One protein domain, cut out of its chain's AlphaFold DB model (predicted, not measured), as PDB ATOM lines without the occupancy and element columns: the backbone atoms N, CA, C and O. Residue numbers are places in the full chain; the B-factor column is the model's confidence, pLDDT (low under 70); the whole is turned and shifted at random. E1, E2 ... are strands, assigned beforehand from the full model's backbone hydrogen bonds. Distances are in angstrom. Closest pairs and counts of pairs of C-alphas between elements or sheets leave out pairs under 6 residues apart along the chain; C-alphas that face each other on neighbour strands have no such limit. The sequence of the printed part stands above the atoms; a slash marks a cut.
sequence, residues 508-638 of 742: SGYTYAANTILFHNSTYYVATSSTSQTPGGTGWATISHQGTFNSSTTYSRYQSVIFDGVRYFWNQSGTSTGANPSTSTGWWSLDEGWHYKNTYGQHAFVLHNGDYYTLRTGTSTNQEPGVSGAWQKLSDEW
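AT A GLANCE: This is residues 508 to 638 of the 742 residues of the protein "Carbohydrate-binding module family 5/12 domain containing protein" of Acholeplasma oculi (UniProt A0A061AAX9). With little regular structure, loop-rich lobes E1 to E3 and E4 to E6 share one curled, mixed sheet through E3, and lobe E7 to E11 makes one end. The 131 printed residues include eleven strands, E1 to E11 in order, 49 residues, and no named helix: all strand. The whole is compact, radius of gyration of the C-alphas 14.9 A, spanning 47 by 31 by 24 A.

IN THESE COORDINATES: E1 is residues 517-520, E2 523-527, E3 540-548, 24.0 A long, E4 559-563, E5 566-570, E6 587-589, E7 599-601, E8 605-608, E9 611-615, E10 619-621 and E11 631-633. C-alpha 517 is at (207.652, 162.583, 223.827) and C-alpha 633 at (197.861, 149.977, 234.707).

HOW THE PARTS SIT: E1 E2 E3 and E4 E5 E6 are meanders, successive strands being antiparallel neighbours. E3 and E4 are parallel, N 560 and O 544 within hydrogen-bond range at 2.7 A. E8 E9 E11 and E7 E10 are antiparallel sheets.

THE WHOLE: The printed part has no cut, links E2 to E3 and E5 to E6 are long, and no printed residue is under 70.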
ATOM      1  N   SER A 508     219.208 155.850 228.031       80.31
ATOM      2  CA  SER A 508     220.193 155.409 227.038       80.31
ATOM      3  C   SER A 508     220.007 153.941 226.646       80.31
ATOM      4  O   SER A 508     219.718 153.109 227.505       80.31
ATOM      5  N   GLY A 509     220.259 153.610 225.375       77.25
ATOM      6  CA  GLY A 509     220.232 152.228 224.880       77.25
ATOM      7  C   GLY A 509     218.840 151.703 224.520       77.25
ATOM      8  O   GLY A 509     218.667 150.498 224.359       77.25
ATOM      9  N   TYR A 510     217.848 152.587 224.383       80.31
ATOM     10  CA  TYR A 510     216.474 152.216 224.068       80.31
ATOM     11  C   TYR A 510     215.990 152.834 222.752       80.31
ATOM     12  O   TYR A 510     216.232 154.006 222.471       80.31
ATOM     13  N   THR A 511     215.276 152.033 221.963       87.88
ATOM     14  CA  THR A 511     214.605 152.482 220.743       87.88
ATOM     15  C   THR A 511     213.219 153.010 221.081       87.88
ATOM     16  O   THR A 511     212.319 152.249 221.433       87.88
ATOM     17  N   TYR A 512     213.032 154.312 220.935       89.12
ATOM     18  CA  TYR A 512     211.749 154.973 221.107       89.12
ATOM     19  C   TYR A 512     210.925 154.870 219.829       89.12
ATOM     20  O   TYR A 512     211.425 155.162 218.744       89.12
ATOM     21  N   ALA A 513     209.654 154.481 219.950       90.06
ATOM     22  CA  ALA A 513     208.725 154.493 218.827       90.06
ATOM     23  C   ALA A 513     208.455 155.933 218.356       90.06
ATOM     24  O   ALA A 513     208.553 156.884 219.139       90.06
ATOM     25  N   ALA A 514     208.055 156.091 217.091       89.94
ATOM     26  CA  ALA A 514     207.596 157.380 216.580       89.94
ATOM     27  C   ALA A 514     206.485 157.962 217.477       89.94
ATOM     28  O   ALA A 514     205.686 157.218 218.050       89.94
ATOM     29  N   ASN A 515     206.442 159.290 217.583       89.25
ATOM     30  CA  ASN A 515     205.562 160.066 218.461       89.25
ATOM     31  C   ASN A 515     205.839 159.945 219.971       89.25
ATOM     32  O   ASN A 515     205.079 160.488 220.770       89.25
ATOM     33  N   THR A 516     206.929 159.296 220.395       90.50
ATOM     34  CA  THR A 516     207.330 159.330 221.810       90.50
ATOM     35  C   THR A 516     207.816 160.725 222.193       90.50
ATOM     36  O   THR A 516     208.697 161.272 221.532       90.50
ATOM     37  N   ILE A 517     207.261 161.285 223.270       91.50
ATOM     38  CA  ILE A 517     207.652 162.583 223.827       91.50
ATOM     39  C   ILE A 517     208.575 162.356 225.022       91.50
ATOM     40  O   ILE A 517     208.215 161.625 225.945       91.50
ATOM     41  N   LEU A 518     209.735 163.012 225.026       92.00
ATOM     42  CA  LEU A 518     210.701 162.954 226.121       92.00
ATOM     43  C   LEU A 518     211.175 164.341 226.533       92.00
ATOM     44  O   LEU A 518     211.290 165.245 225.714       92.00
ATOM     45  N   PHE A 519     211.530 164.466 227.801       91.06
ATOM     46  CA  PHE A 519     212.253 165.575 228.387       91.06
ATOM     47  C   PHE A 519     213.728 165.184 228.545       91.06
ATOM     48  O   PHE A 519     214.060 164.174 229.176       91.06
ATOM     49  N   HIS A 520     214.620 165.968 227.944       92.81
ATOM     50  CA  HIS A 520     216.066 165.764 227.986       92.81
ATOM     51  C   HIS A 520     216.775 167.122 227.964       92.81
ATOM     52  O   HIS A 520     216.398 167.994 227.186       92.81
ATOM     53  N   ASN A 521     217.777 167.328 228.828       92.19
ATOM     54  CA  ASN A 521     218.542 168.583 228.929       92.19
ATOM     55  C   ASN A 521     217.651 169.843 228.935       92.19
ATOM     56  O   ASN A 521     217.820 170.757 228.129       92.19
ATOM     57  N   SER A 522     216.656 169.855 229.825       91.00
ATOM     58  CA  SER A 522     215.701 170.962 230.002       91.00
ATOM     59  C   SER A 522     214.791 171.264 228.801       91.00
ATOM     60  O   SER A 522     214.117 172.292 228.783       91.00
ATOM     61  N   THR A 523     214.731 170.370 227.808       93.00
ATOM     62  CA  THR A 523     213.967 170.567 226.570       93.00
ATOM     63  C   THR A 523     213.101 169.346 226.257       93.00
ATOM     64  O   THR A 523     213.479 168.211 226.541       93.00
ATOM     65  N   TYR A 524     211.924 169.574 225.670       94.88
ATOM     66  CA  TYR A 524     211.077 168.493 225.169       94.88
ATOM     67  C   TYR A 524     211.433 168.141 223.726       94.88
ATOM     68  O   TYR A 524     211.657 169.020 222.895       94.88
ATOM     69  N   TYR A 525     211.414 166.851 223.426       95.44
ATOM     70  CA  TYR A 525     211.629 166.292 222.101       95.44
ATOM     71  C   TYR A 525     210.504 165.325 221.761       95.44
ATOM     72  O   TYR A 525     209.937 164.688 222.650       95.44
ATOM     73  N   VAL A 526     210.218 165.183 220.471       94.12
ATOM     74  CA  VAL A 526     209.332 164.140 219.948       94.12
ATOM     75  C   VAL A 526     210.066 163.310 218.904       94.12
ATOM     76  O   VAL A 526     210.747 163.850 218.030       94.12
ATOM     77  N   ALA A 527     209.953 161.989 219.010       93.69
ATOM     78  CA  ALA A 527     210.521 161.066 218.038       93.69
ATOM     79  C   ALA A 527     209.743 161.170 216.718       93.69
ATOM     80  O   ALA A 527     208.540 160.909 216.676       93.69
ATOM     81  N   THR A 528     210.410 161.537 215.627       93.06
ATOM     82  CA  THR A 528     209.791 161.643 214.294       93.06
ATOM     83  C   THR A 528     209.721 160.298 213.573       93.06
ATOM     84  O   THR A 528     208.945 160.128 212.638       93.06
ATOM     85  N   SER A 529     210.533 159.340 214.008       92.00
ATOM     86  CA  SER A 529     210.577 157.952 213.550       92.00
ATOM     87  C   SER A 529     210.990 157.057 214.718       92.00
ATOM     88  O   SER A 529     211.392 157.558 215.766       92.00
ATOM     89  N   SER A 530     210.927 155.733 214.546       91.94
ATOM     90  CA  SER A 530     211.561 154.825 215.506       91.94
ATOM     91  C   SER A 530     213.065 155.128 215.574       91.94
ATOM     92  O   SER A 530     213.716 155.159 214.526       91.94
ATOM     93  N   THR A 531     213.610 155.428 216.754       91.62
ATOM     94  CA  THR A 531     215.014 155.853 216.904       91.62
ATOM     95  C   THR A 531     215.604 155.437 218.247       91.62
ATOM     96  O   THR A 531     214.953 155.536 219.285       91.62
ATOM     97  N   SER A 532     216.854 154.973 218.226       90.06
ATOM     98  CA  SER A 532     217.679 154.697 219.412       90.06
ATOM     99  C   SER A 532     218.697 155.804 219.705       90.06
ATOM    100  O   SER A 532     219.532 155.661 220.598       90.06
ATOM    101  N   GLN A 533     218.661 156.895 218.933       92.12
ATOM    102  CA  GLN A 533     219.564 158.031 219.101       92.12
ATOM    103  C   GLN A 533     219.176 158.861 220.328       92.12
ATOM    104  O   GLN A 533     218.007 158.906 220.711       92.12
ATOM    105  N   THR A 534     220.138 159.578 220.904       92.50
ATOM    106  CA  THR A 534     219.879 160.550 221.976       92.50
ATOM    107  C   THR A 534     218.995 161.704 221.464       92.50
ATOM    108  O   THR A 534     219.216 162.173 220.339       92.50
ATOM    109  N   PRO A 535     218.021 162.205 222.254       94.19
ATOM    110  CA  PRO A 535     217.206 163.358 221.882       94.19
ATOM    111  C   PRO A 535     218.042 164.572 221.473       94.19
ATOM    112  O   PRO A 535     218.983 164.953 222.166       94.19
ATOM    113  N   GLY A 536     217.692 165.158 220.326       90.81
ATOM    114  CA  GLY A 536     218.468 166.203 219.647       90.81
ATOM    115  C   GLY A 536     219.285 165.702 218.448       90.81
ATOM    116  O   GLY A 536     219.736 166.519 217.652       90.81
ATOM    117  N   GLY A 537     219.441 164.381 218.287       91.25
ATOM    118  CA  GLY A 537     220.026 163.759 217.095       91.25
ATOM    119  C   GLY A 537     219.003 163.385 216.013       91.25
ATOM    120  O   GLY A 537     217.828 163.751 216.067       91.25
ATOM    121  N   THR A 538     219.446 162.601 215.026       92.88
ATOM    122  CA  THR A 538     218.603 162.114 213.921       92.88
ATOM    123  C   THR A 538     217.401 161.310 214.430       92.88
ATOM    124  O   THR A 538     217.533 160.420 215.273       92.88
ATOM    125  N   GLY A 539     216.213 161.605 213.895       92.81
ATOM    126  CA  GLY A 539     214.955 160.971 214.304       92.81
ATOM    127  C   GLY A 539     214.244 161.665 215.471       92.81
ATOM    128  O   GLY A 539     213.193 161.187 215.895       92.81
ATOM    129  N   TRP A 540     214.773 162.790 215.966       95.94
ATOM    130  CA  TRP A 540     214.138 163.637 216.976       95.94
ATOM    131  C   TRP A 540     213.846 165.034 216.435       95.94
ATOM    132  O   TRP A 540     214.655 165.616 215.718       95.94
ATOM    133  N   ALA A 541     212.713 165.598 216.842       95.75
ATOM    134  CA  ALA A 541     212.405 167.009 216.659       95.75
ATOM    135  C   ALA A 541     212.328 167.717 218.013       95.75
ATOM    136  O   ALA A 541     211.699 167.224 218.951       95.75
ATOM    137  N   THR A 542     212.961 168.885 218.103       96.38
ATOM    138  CA  THR A 542     212.905 169.750 219.284       96.38
ATOM    139  C   THR A 542     211.549 170.439 219.369       96.38
ATOM    140  O   THR A 542     211.107 171.068 218.407       96.38
ATOM    141  N   ILE A 543     210.915 170.384 220.538       96.62
ATOM    142  CA  ILE A 543     209.664 171.086 220.810       96.62
ATOM    143  C   ILE A 543     209.982 172.471 221.387       96.62
ATOM    144  O   ILE A 543     210.150 172.655 222.596       96.62
ATOM    145  N   SER A 544     210.100 173.456 220.497       95.31
ATOM    146  CA  SER A 544     210.493 174.828 220.848       95.31
ATOM    147  C   SER A 544     209.381 175.563 221.606       95.31
ATOM    148  O   SER A 544     208.205 175.455 221.258       95.31
ATOM    149  N   HIS A 545     209.717 176.300 222.665       95.44
ATOM    150  CA  HIS A 545     208.735 177.073 223.431       95.44
ATOM    151  C   HIS A 545     208.589 178.497 222.890       95.44
ATOM    152  O   HIS A 545     209.591 179.172 222.699       95.44
ATOM    153  N   GLN A 546     207.351 178.946 222.685       95.69
ATOM    154  CA  GLN A 546     207.008 180.260 222.127       95.69
ATOM    155  C   GLN A 546     206.287 181.174 223.141       95.69
ATOM    156  O   GLN A 546     205.730 182.197 222.755       95.69
ATOM    157  N   GLY A 547     206.269 180.816 224.431       94.19
ATOM    158  CA  GLY A 547     205.566 181.567 225.476       94.19
ATOM    159  C   GLY A 547     204.067 181.249 225.555       94.19
ATOM    160  O   GLY A 547     203.650 180.117 225.302       94.19
ATOM    161  N   THR A 548     203.255 182.231 225.943       96.56
ATOM    162  CA  THR A 548     201.788 182.105 226.022       96.56
ATOM    163  C   THR A 548     201.158 182.110 224.628       96.56
ATOM    164  O   THR A 548     201.642 182.776 223.713       96.56
ATOM    165  N   PHE A 549     200.069 181.364 224.447       97.12
ATOM    166  CA  PHE A 549     199.327 181.328 223.188       97.12
ATOM    167  C   PHE A 549     198.779 182.711 222.796       97.12
ATOM    168  O   PHE A 549     198.228 183.435 223.623       97.12
ATOM    169  N   ASN A 550     198.889 183.041 221.510       95.25
ATOM    170  CA  ASN A 550     198.340 184.236 220.883       95.25
ATOM    171  C   ASN A 550     197.627 183.826 219.586       95.25
ATOM    172  O   ASN A 550     198.234 183.235 218.692       95.25
ATOM    173  N   SER A 551     196.343 184.166 219.465       94.56
ATOM    174  CA  SER A 551     195.514 183.804 218.310       94.56
ATOM    175  C   SER A 551     195.997 184.398 216.982       94.56
ATOM    176  O   SER A 551     195.673 183.861 215.927       94.56
ATOM    177  N   SER A 552     196.771 185.485 217.008       95.00
ATOM    178  CA  SER A 552     197.310 186.146 215.814       95.00
ATOM    179  C   SER A 552     198.649 185.569 215.343       95.00
ATOM    180  O   SER A 552     199.110 185.923 214.261       95.00
ATOM    181  N   THR A 553     199.280 184.691 216.124       95.00
ATOM    182  CA  THR A 553     200.573 184.091 215.780       95.00
ATOM    183  C   THR A 553     200.375 182.815 214.959       95.00
ATOM    184  O   THR A 553     199.574 181.948 215.312       95.00
ATOM    185  N   THR A 554     201.128 182.673 213.866       96.19
ATOM    186  CA  THR A 554     201.230 181.412 213.117       96.19
ATOM    187  C   THR A 554     202.264 180.507 213.774       96.19
ATOM    188  O   THR A 554     203.439 180.857 213.853       96.19
ATOM    189  N   TYR A 555     201.831 179.329 214.214       96.69
ATOM    190  CA  TYR A 555     202.678 178.329 214.852       96.69
ATOM    191  C   TYR A 555     203.035 177.197 213.885       96.69
ATOM    192  O   TYR A 555     202.156 176.544 213.322       96.69
ATOM    193  N   SER A 556     204.327 176.941 213.707       96.31
ATOM    194  CA  SER A 556     204.865 175.821 212.926       96.31
ATOM    195  C   SER A 556     204.840 174.505 213.703       96.31
ATOM    196  O   SER A 556     204.723 174.481 214.931       96.31
ATOM    197  N   ARG A 557     204.989 173.379 212.993       95.62
ATOM    198  CA  ARG A 557     205.120 172.054 213.617       95.62
ATOM    199  C   ARG A 557     206.238 172.048 214.666       95.62
ATOM    200  O   ARG A 557     207.321 172.576 214.431       95.62
ATOM    201  N   TYR A 558     205.955 171.442 215.817       95.50
ATOM    202  CA  TYR A 558     206.805 171.359 217.008       95.50
ATOM    203  C   TYR A 558     207.061 172.687 217.734       95.50
ATOM    204  O   TYR A 558     207.931 172.767 218.601       95.50
ATOM    205  N   GLN A 559     206.286 173.732 217.450       96.75
ATOM    206  CA  GLN A 559     206.216 174.897 218.326       96.75
ATOM    207  C   GLN A 559     205.191 174.662 219.437       96.75
ATOM    208  O   GLN A 559     204.108 174.126 219.195       96.75
ATOM    209  N   SER A 560     205.557 175.047 220.660       96.75
ATOM    210  CA  SER A 560     204.757 174.869 221.870       96.75
ATOM    211  C   SER A 560     204.433 176.178 222.569       96.75
ATOM    212  O   SER A 560     205.259 177.086 222.607       96.75
ATOM    213  N   VAL A 561     203.262 176.236 223.191       96.69
ATOM    214  CA  VAL A 561     202.720 177.401 223.898       96.69
ATOM    215  C   VAL A 561     202.120 176.991 225.240       96.69
ATOM    216  O   VAL A 561     201.730 175.836 225.405       96.69
ATOM    217  N   ILE A 562     202.030 177.928 226.185       96.81
ATOM    218  CA  ILE A 562     201.164 177.786 227.362       96.81
ATOM    219  C   ILE A 562     199.776 178.331 227.019       96.81
ATOM    220  O   ILE A 562     199.653 179.468 226.562       96.81
ATOM    221  N   PHE A 563     198.739 177.533 227.252       96.12
ATOM    222  CA  PHE A 563     197.338 177.926 227.128       96.12
ATOM    223  C   PHE A 563     196.568 177.340 228.313       96.12
ATOM    224  O   PHE A 563     196.659 176.140 228.559       96.12
ATOM    225  N   ASP A 564     195.884 178.192 229.082       94.00
ATOM    226  CA  ASP A 564     195.162 177.822 230.311       94.00
ATOM    227  C   ASP A 564     195.993 176.984 231.302       94.00
ATOM    228  O   ASP A 564     195.524 176.020 231.901       94.00
ATOM    229  N   GLY A 565     197.270 177.347 231.463       92.12
ATOM    230  CA  GLY A 565     198.200 176.679 232.382       92.12
ATOM    231  C   GLY A 565     198.799 175.365 231.865       92.12
ATOM    232  O   GLY A 565     199.749 174.873 232.467       92.12
ATOM    233  N   VAL A 566     198.324 174.844 230.731       93.31
ATOM    234  CA  VAL A 566     198.807 173.605 230.105       93.31
ATOM    235  C   VAL A 566     199.732 173.926 228.934       93.31
ATOM    236  O   VAL A 566     199.504 174.878 228.177       93.31
ATOM    237  N   ARG A 567     200.787 173.127 228.746       95.19
ATOM    238  CA  ARG A 567     201.698 173.291 227.604       95.19
ATOM    239  C   ARG A 567     201.273 172.410 226.433       95.19
ATOM    240  O   ARG A 567     201.349 171.187 226.513       95.19
ATOM    241  N   TYR A 568     200.921 173.032 225.312       96.50
ATOM    242  CA  TYR A 568     200.560 172.343 224.068       96.50
ATOM    243  C   TYR A 568     201.612 172.551 222.983       96.50
ATOM    244  O   TYR A 568     202.282 173.578 222.980       96.50
ATOM    245  N   PHE A 569     201.732 171.627 222.028       96.56
ATOM    246  CA  PHE A 569     202.530 171.809 220.813       96.56
ATOM    247  C   PHE A 569     201.795 171.356 219.552       96.56
ATOM    248  O   PHE A 569     200.975 170.442 219.595       96.56
ATOM    249  N   TRP A 570     202.091 171.992 218.419       96.19
ATOM    250  CA  TRP A 570     201.474 171.650 217.139       96.19
ATOM    251  C   TRP A 570     202.182 170.453 216.488       96.19
ATOM    252  O   TRP A 570     203.378 170.531 216.207       96.19
ATOM    253  N   ASN A 571     201.477 169.348 216.225       94.00
ATOM    254  CA  ASN A 571     202.065 168.124 215.653       94.00
ATOM    255  C   ASN A 571     201.529 167.738 214.256       94.00
ATOM    256  O   ASN A 571     201.701 166.600 213.819       94.00
ATOM    257  N   GLN A 572     200.897 168.651 213.518       92.31
ATOM    258  CA  GLN A 572     200.542 168.384 212.114       92.31
ATOM    259  C   GLN A 572     201.591 168.935 211.146       92.31
ATOM    260  O   GLN A 572     202.381 169.803 211.498       92.31
ATOM    261  N   SER A 573     201.602 168.425 209.912       88.50
ATOM    262  CA  SER A 573     202.565 168.797 208.864       88.50
ATOM    263  C   SER A 573     202.504 170.267 208.423       88.50
ATOM    264  O   SER A 573     203.481 170.741 207.851       88.50
ATOM    265  N   GLY A 574     201.403 170.981 208.684       89.88
ATOM    266  CA  GLY A 574     201.228 172.404 208.361       89.88
ATOM    267  C   GLY A 574     201.533 173.359 209.519       89.88
ATOM    268  O   GLY A 574     202.190 172.996 210.494       89.88
ATOM    269  N   THR A 575     201.017 174.583 209.425       94.25
ATOM    270  CA  THR A 575     201.021 175.580 210.507       94.25
ATOM    271  C   THR A 575     199.625 175.719 211.126       94.25
ATOM    272  O   THR A 575     198.629 175.300 210.538       94.25
ATOM    273  N   SER A 576     199.540 176.318 212.313       94.44
ATOM    274  CA  SER A 576     198.288 176.637 213.007       94.44
ATOM    275  C   SER A 576     198.223 178.134 213.315       94.44
ATOM    276  O   SER A 576     199.137 178.664 213.934       94.44
ATOM    277  N   THR A 577     197.135 178.810 212.937       94.75
ATOM    278  CA  THR A 577     196.874 180.229 213.268       94.75
ATOM    279  C   THR A 577     195.454 180.356 213.809       94.75
ATOM    280  O   THR A 577     194.542 179.752 213.248       94.75
ATOM    281  N   GLY A 578     195.251 181.082 214.911       90.88
ATOM    282  CA  GLY A 578     193.928 181.300 215.521       90.88
ATOM    283  C   GLY A 578     193.245 180.072 216.141       90.88
ATOM    284  O   GLY A 578     192.237 180.222 216.825       90.88
ATOM    285  N   ALA A 579     193.781 178.864 215.942       92.44
ATOM    286  CA  ALA A 579     193.196 177.624 216.436       92.44
ATOM    287  C   ALA A 579     193.453 177.444 217.940       92.44
ATOM    288  O   ALA A 579     194.603 177.459 218.382       92.44
ATOM    289  N   ASN A 580     192.385 177.258 218.716       92.94
ATOM    290  CA  ASN A 580     192.450 177.106 220.168       92.94
ATOM    291  C   ASN A 580     193.180 175.794 220.546       92.94
ATOM    292  O   ASN A 580     192.695 174.715 220.188       92.94
ATOM    293  N   PRO A 581     194.297 175.843 221.303       94.75
ATOM    294  CA  PRO A 581     195.076 174.651 221.641       94.75
ATOM    295  C   PRO A 581     194.286 173.564 222.382       94.75
ATOM    296  O   PRO A 581     194.452 172.370 222.119       94.75
ATOM    297  N   SER A 582     193.364 173.964 223.261       91.56
ATOM    298  CA  SER A 582     192.566 173.030 224.063       91.56
ATOM    299  C   SER A 582     191.494 172.293 223.256       91.56
ATOM    300  O   SER A 582     191.173 171.151 223.577       91.56
ATOM    301  N   THR A 583     190.994 172.839 222.136       90.50
ATOM    302  CA  THR A 583     189.863 172.249 221.376       90.50
ATOM    303  C   THR A 583     190.205 171.829 219.946       90.50
ATOM    304  O   THR A 583     189.690 170.818 219.477       90.50
ATOM    305  N   SER A 584     191.158 172.478 219.281       92.62
ATOM    306  CA  SER A 584     191.525 172.149 217.898       92.62
ATOM    307  C   SER A 584     192.335 170.851 217.786       92.62
ATOM    308  O   SER A 584     193.145 170.522 218.658       92.62
ATOM    309  N   THR A 585     192.107 170.085 216.715       88.88
ATOM    310  CA  THR A 585     192.883 168.880 216.383       88.88
ATOM    311  C   THR A 585     194.291 169.271 215.933       88.88
ATOM    312  O   THR A 585     194.469 170.268 215.246       88.88
ATOM    313  N   GLY A 586     195.306 168.500 216.335       90.69
ATOM    314  CA  GLY A 586     196.712 168.767 216.001       90.69
ATOM    315  C   GLY A 586     197.533 169.436 217.104       90.69
ATOM    316  O   GLY A 586     198.750 169.259 217.122       90.69
ATOM    317  N   TRP A 587     196.891 170.113 218.059       95.00
ATOM    318  CA  TRP A 587     197.535 170.537 219.302       95.00
ATOM    319  C   TRP A 587     197.588 169.372 220.292       95.00
ATOM    320  O   TRP A 587     196.558 168.838 220.704       95.00
ATOM    321  N   TRP A 588     198.803 168.957 220.635       95.19
ATOM    322  CA  TRP A 588     199.087 167.872 221.568       95.19
ATOM    323  C   TRP A 588     199.522 168.430 222.913       95.19
ATOM    324  O   TRP A 588     200.315 169.367 222.955       95.19
ATOM    325  N   SER A 589     199.033 167.844 224.006       93.75
ATOM    326  CA  SER A 589     199.465 168.230 225.353       93.75
ATOM    327  C   SER A 589     200.824 167.608 225.691       93.75
ATOM    328  O   SER A 589     201.075 166.443 225.361       93.75
ATOM    329  N   LEU A 590     201.694 168.382 226.345       92.56
ATOM    330  CA  LEU A 590     202.949 167.918 226.945       92.56
ATOM    331  C   LEU A 590     202.803 167.538 228.422       92.56
ATOM    332  O   LEU A 590     203.759 167.004 228.991       92.56
ATOM    333  N   ASP A 591     201.640 167.762 229.028       89.75
ATOM    334  CA  ASP A 591     201.390 167.392 230.420       89.75
ATOM    335  C   ASP A 591     201.456 165.883 230.611       89.75
ATOM    336  O   ASP A 591     201.231 165.108 229.676       89.75
ATOM    337  N   GLU A 592     201.772 165.459 231.835       87.38
ATOM    338  CA  GLU A 592     201.882 164.045 232.201       87.38
ATOM    339  C   GLU A 592     200.566 163.278 232.005       87.38
ATOM    340  O   GLU A 592     200.589 162.084 231.691       87.38
ATOM    341  N   GLY A 593     199.440 163.994 232.089       92.31
ATOM    342  CA  GLY A 593     198.097 163.488 231.845       92.31
ATOM    343  C   GLY A 593     197.911 162.828 230.474       92.31
ATOM    344  O   GLY A 593     198.496 163.243 229.466       92.31
ATOM    345  N   TRP A 594     197.069 161.797 230.417       93.81
ATOM    346  CA  TRP A 594     196.537 161.300 229.153       93.81
ATOM    347  C   TRP A 594     195.640 162.363 228.507       93.81
ATOM    348  O   TRP A 594     194.891 163.067 229.179       93.81
ATOM    349  N   HIS A 595     195.712 162.481 227.184       92.44
ATOM    350  CA  HIS A 595     194.933 163.437 226.417       92.44
ATOM    351  C   HIS A 595     194.435 162.792 225.123       92.44
ATOM    352  O   HIS A 595     195.223 162.312 224.307       92.44
ATOM    353  N   TYR A 596     193.122 162.832 224.901       91.69
ATOM    354  CA  TYR A 596     192.434 162.114 223.820       91.69
ATOM    355  C   TYR A 596     192.906 162.465 222.396       91.69
ATOM    356  O   TYR A 596     192.775 161.654 221.478       91.69
ATOM    357  N   LYS A 597     193.490 163.658 222.203       90.94
ATOM    358  CA  LYS A 597     194.041 164.106 220.909       90.94
ATOM    359  C   LYS A 597     195.472 163.651 220.627       90.94
ATOM    360  O   LYS A 597     195.933 163.799 219.494       90.94
ATOM    361  N   ASN A 598     196.193 163.183 221.640       92.25
ATOM    362  CA  ASN A 598     197.558 162.715 221.456       92.25
ATOM    363  C   ASN A 598     197.527 161.308 220.842       92.25
ATOM    364  O   ASN A 598     196.681 160.482 221.191       92.25
ATOM    365  N   THR A 599     198.482 161.022 219.956       91.94
ATOM    366  CA  THR A 599     198.762 159.653 219.511       91.94
ATOM    367  C   THR A 599     199.982 159.145 220.261       91.94
ATOM    368  O   THR A 599     201.090 159.652 220.098       91.94
ATOM    369  N   TYR A 600     199.774 158.127 221.083       91.50
ATOM    370  CA  TYR A 600     200.794 157.525 221.924       91.50
ATOM    371  C   TYR A 600     201.424 156.320 221.229       91.50
ATOM    372  O   TYR A 600     200.719 155.477 220.675       91.50
ATOM    373  N   GLY A 601     202.754 156.236 221.258       89.06
ATOM    374  CA  GLY A 601     203.502 155.064 220.803       89.06
ATOM    375  C   GLY A 601     203.677 154.018 221.904       89.06
ATOM    376  O   GLY A 601     203.386 154.266 223.078       89.06
ATOM    377  N   GLN A 602     204.175 152.842 221.523       88.50
ATOM    378  CA  GLN A 602     204.525 151.784 222.466       88.50
ATOM    379  C   GLN A 602     205.413 152.333 223.593       88.50
ATOM    380  O   GLN A 602     206.362 153.079 223.350       88.50
ATOM    381  N   HIS A 603     205.100 151.939 224.825       86.94
ATOM    382  CA  HIS A 603     205.756 152.357 226.062       86.94
ATOM    383  C   HIS A 603     205.583 153.830 226.440       86.94
ATOM    384  O   HIS A 603     206.260 154.309 227.350       86.94
ATOM    385  N   ALA A 604     204.637 154.537 225.811       90.31
ATOM    386  CA  ALA A 604     204.157 155.812 226.329       90.31
ATOM    387  C   ALA A 604     203.754 155.684 227.802       90.31
ATOM    388  O   ALA A 604     203.260 154.637 228.219       90.31
ATOM    389  N   PHE A 605     203.966 156.756 228.561       91.62
ATOM    390  CA  PHE A 605     203.708 156.840 229.994       91.62
ATOM    391  C   PHE A 605     202.804 158.037 230.278       91.62
ATOM    392  O   PHE A 605     203.143 159.175 229.918       91.62
ATOM    393  N   VAL A 606     201.644 157.768 230.873       93.56
ATOM    394  CA  VAL A 606     200.601 158.770 231.117       93.56
ATOM    395  C   VAL A 606     199.986 158.599 232.500       93.56
ATOM    396  O   VAL A 606     199.842 157.474 232.976       93.56
ATOM    397  N   LEU A 607     199.599 159.716 233.110       94.19
ATOM    398  CA  LEU A 607     198.738 159.761 234.289       94.19
ATOM    399  C   LEU A 607     197.277 159.874 233.828       94.19
ATOM    400  O   LEU A 607     196.958 160.719 232.997       94.19
ATOM    401  N   HIS A 608     196.374 159.050 234.345       94.56
ATOM    402  CA  HIS A 608     194.943 159.139 234.046       94.56
ATOM    403  C   HIS A 608     194.130 158.764 235.279       94.56
ATOM    404  O   HIS A 608     194.357 157.709 235.859       94.56
ATOM    405  N   ASN A 609     193.204 159.633 235.694       92.94
ATOM    406  CA  ASN A 609     192.369 159.445 236.890       92.94
ATOM    407  C   ASN A 609     193.153 159.097 238.175       92.94
ATOM    408  O   ASN A 609     192.676 158.337 239.008       92.94
ATOM    409  N   GLY A 610     194.353 159.665 238.337       91.94
ATOM    410  CA  GLY A 610     195.217 159.428 239.502       91.94
ATOM    411  C   GLY A 610     196.155 158.224 239.376       91.94
ATOM    412  O   GLY A 610     197.040 158.072 240.212       91.94
ATOM    413  N   ASP A 611     196.034 157.434 238.308       94.06
ATOM    414  CA  ASP A 611     196.820 156.224 238.086       94.06
ATOM    415  C   ASP A 611     197.782 156.356 236.905       94.06
ATOM    416  O   ASP A 611     197.479 156.981 235.886       94.06
ATOM    417  N   TYR A 612     198.933 155.696 237.000       95.44
ATOM    418  CA  TYR A 612     199.885 155.629 235.900       95.44
ATOM    419  C   TYR A 612     199.605 154.446 234.974       95.44
ATOM    420  O   TYR A 612     199.352 153.325 235.417       95.44
ATOM    421  N   TYR A 613     199.716 154.688 233.669       95.75
ATOM    422  CA  TYR A 613     199.547 153.676 232.631       95.75
ATOM    423  C   TYR A 613     200.715 153.671 231.654       95.75
ATOM    424  O   TYR A 613     201.328 154.705 231.372       95.75
ATOM    425  N   THR A 614     200.967 152.502 231.061       94.62
ATOM    426  CA  THR A 614     201.857 152.376 229.907       94.62
ATOM    427  C   THR A 614     201.226 151.636 228.740       94.62
ATOM    428  O   THR A 614     200.486 150.670 228.925       94.62
ATOM    429  N   LEU A 615     201.501 152.085 227.515       93.00
ATOM    430  CA  LEU A 615     201.003 151.413 226.318       93.00
ATOM    431  C   LEU A 615     201.862 150.178 226.013       93.00
ATOM    432  O   LEU A 615     203.037 150.310 225.672       93.00
ATOM    433  N   ARG A 616     201.296 148.970 226.110       90.75
ATOM    434  CA  ARG A 616     202.073 147.725 225.953       90.75
ATOM    435  C   ARG A 616     202.580 147.510 224.531       90.75
ATOM    436  O   ARG A 616     203.722 147.091 224.345       90.75
ATOM    437  N   THR A 617     201.728 147.761 223.539       87.38
ATOM    438  CA  THR A 617     201.975 147.456 222.123       87.38
ATOM    439  C   THR A 617     201.295 148.473 221.205       87.38
ATOM    440  O   THR A 617     200.295 149.091 221.569       87.38
ATOM    441  N   GLY A 618     201.839 148.633 219.994       88.56
ATOM    442  CA  GLY A 618     201.217 149.411 218.921       88.56
ATOM    443  C   GLY A 618     201.201 150.924 219.149       88.56
ATOM    444  O   GLY A 618     202.129 151.497 219.721       88.56
ATOM    445  N   THR A 619     200.148 151.566 218.641       90.00
ATOM    446  CA  THR A 619     199.869 152.993 218.836       90.00
ATOM    447  C   THR A 619     198.455 153.161 219.373       90.00
ATOM    448  O   THR A 619     197.573 152.369 219.049       90.00
ATOM    449  N   SER A 620     198.242 154.181 220.199       91.62
ATOM    450  CA  SER A 620     196.953 154.486 220.817       91.62
ATOM    451  C   SER A 620     196.560 155.922 220.501       91.62
ATOM    452  O   SER A 620     197.293 156.856 220.815       91.62
ATOM    453  N   THR A 621     195.411 156.092 219.851       91.38
ATOM    454  CA  THR A 621     194.810 157.400 219.558       91.38
ATOM    455  C   THR A 621     193.374 157.367 220.038       91.38
ATOM    456  O   THR A 621     192.636 156.465 219.648       91.38
ATOM    457  N   ASN A 622     192.982 158.328 220.877       91.69
ATOM    458  CA  ASN A 622     191.630 158.410 221.436       91.69
ATOM    459  C   ASN A 622     191.145 157.107 222.122       91.69
ATOM    460  O   ASN A 622     189.949 156.839 222.184       91.69
ATOM    461  N   GLN A 623     192.070 156.275 222.614       92.81
ATOM    462  CA  GLN A 623     191.757 155.112 223.444       92.81
ATOM    463  C   GLN A 623     192.112 155.454 224.882       92.81
ATOM    464  O   GLN A 623     193.289 155.628 225.212       92.81
ATOM    465  N   GLU A 624     191.086 155.588 225.711       93.56
ATOM    466  CA  GLU A 624     191.225 155.994 227.103       93.56
ATOM    467  C   GLU A 624     191.842 154.867 227.963       93.56
ATOM    468  O   GLU A 624     191.342 153.732 227.930       93.56
ATOM    469  N   PRO A 625     192.924 155.141 228.725       94.81
ATOM    470  CA  PRO A 625     193.525 154.181 229.645       94.81
ATOM    471  C   PRO A 625     192.522 153.671 230.681       94.81
ATOM    472  O   PRO A 625     191.712 154.432 231.200       94.81
ATOM    473  N   GLY A 626     192.561 152.372 230.977       90.50
ATOM    474  CA  GLY A 626     191.623 151.735 231.906       90.50
ATOM    475  C   GLY A 626     190.234 151.450 231.325       90.50
ATOM    476  O   GLY A 626     189.491 150.687 231.936       90.50
ATOM    477  N   VAL A 627     189.901 151.973 230.137       89.94
ATOM    478  CA  VAL A 627     188.613 151.738 229.457       89.94
ATOM    479  C   VAL A 627     188.780 150.853 228.221       89.94
ATOM    480  O   VAL A 627     188.046 149.882 228.047       89.94
ATOM    481  N   SER A 628     189.739 151.166 227.343       86.06
ATOM    482  CA  SER A 628     189.948 150.427 226.089       86.06
ATOM    483  C   SER A 628     191.407 150.443 225.621       86.06
ATOM    484  O   SER A 628     192.224 151.234 226.089       86.06
ATOM    485  N   GLY A 629     191.746 149.571 224.669       85.62
ATOM    486  CA  GLY A 629     193.079 149.521 224.062       85.62
ATOM    487  C   GLY A 629     194.111 148.720 224.863       85.62
ATOM    488  O   GLY A 629     193.783 147.920 225.739       85.62
ATOM    489  N   ALA A 630     195.389 148.915 224.530       90.19
ATOM    490  CA  ALA A 630     196.513 148.132 225.057       90.19
ATOM    491  C   ALA A 630     197.200 148.774 226.285       90.19
ATOM    492  O   ALA A 630     198.402 148.588 226.494       90.19
ATOM    493  N   TRP A 631     196.467 149.564 227.073       94.62
ATOM    494  CA  TRP A 631     197.003 150.255 228.248       94.62
ATOM    495  C   TRP A 631     197.152 149.310 229.446       94.62
ATOM    496  O   TRP A 631     196.197 148.662 229.869       94.62
ATOM    497  N   GLN A 632     198.346 149.253 230.023       94.62
ATOM    498  CA  GLN A 632     198.646 148.533 231.256       94.62
ATOM    499  C   GLN A 632     198.642 149.504 232.429       94.62
ATOM    500  O   GLN A 632     199.428 150.451 232.420       94.62
ATOM    501  N   LYS A 633     197.803 149.247 233.437       94.88
ATOM    502  CA  LYS A 633     197.861 149.977 234.707       94.88
ATOM    503  C   LYS A 633     199.148 149.595 235.447       94.88
ATOM    504  O   LYS A 633     199.500 148.413 235.498       94.88
ATOM    505  N   LEU A 634     199.861 150.589 235.966       94.19
ATOM    506  CA  LEU A 634     201.120 150.443 236.701       94.19
ATOM    507  C   LEU A 634     200.862 150.501 238.212       94.19
ATOM    508  O   LEU A 634     201.375 151.362 238.918       94.19
ATOM    509  N   SER A 635     200.029 149.586 238.695       92.25
ATOM    510  CA  SER A 635     199.705 149.397 240.109       92.25
ATOM    511  C   SER A 635     199.313 147.946 240.369       92.25
ATOM    512  O   SER A 635     199.027 147.208 239.424       92.25
ATOM    513  N   ASP A 636     199.165 147.584 241.640       90.44
ATOM    514  CA  ASP A 636     198.569 146.303 242.024       90.44
ATOM    515  C   ASP A 636     197.052 146.259 241.816       90.44
ATOM    516  O   ASP A 636     196.471 145.184 241.814       90.44
ATOM    517  N   GLU A 637     196.384 147.389 241.579       93.44
ATOM    518  CA  GLU A 637     194.940 147.390 241.340       93.44
ATOM    519  C   GLU A 637     194.540 146.734 240.010       93.44
ATOM    520  O   GLU A 637     195.179 146.906 238.963       93.44
ATOM    521  N   TRP A 638     193.419 146.013 240.039       94.12
ATOM    522  CA  TRP A 638     192.799 145.450 238.846       94.12
ATOM    523  C   TRP A 638     192.393 146.545 237.839       94.12
ATOM    524  O   TRP A 638     192.017 147.658 238.202       94.12
TER     525      TRP A 638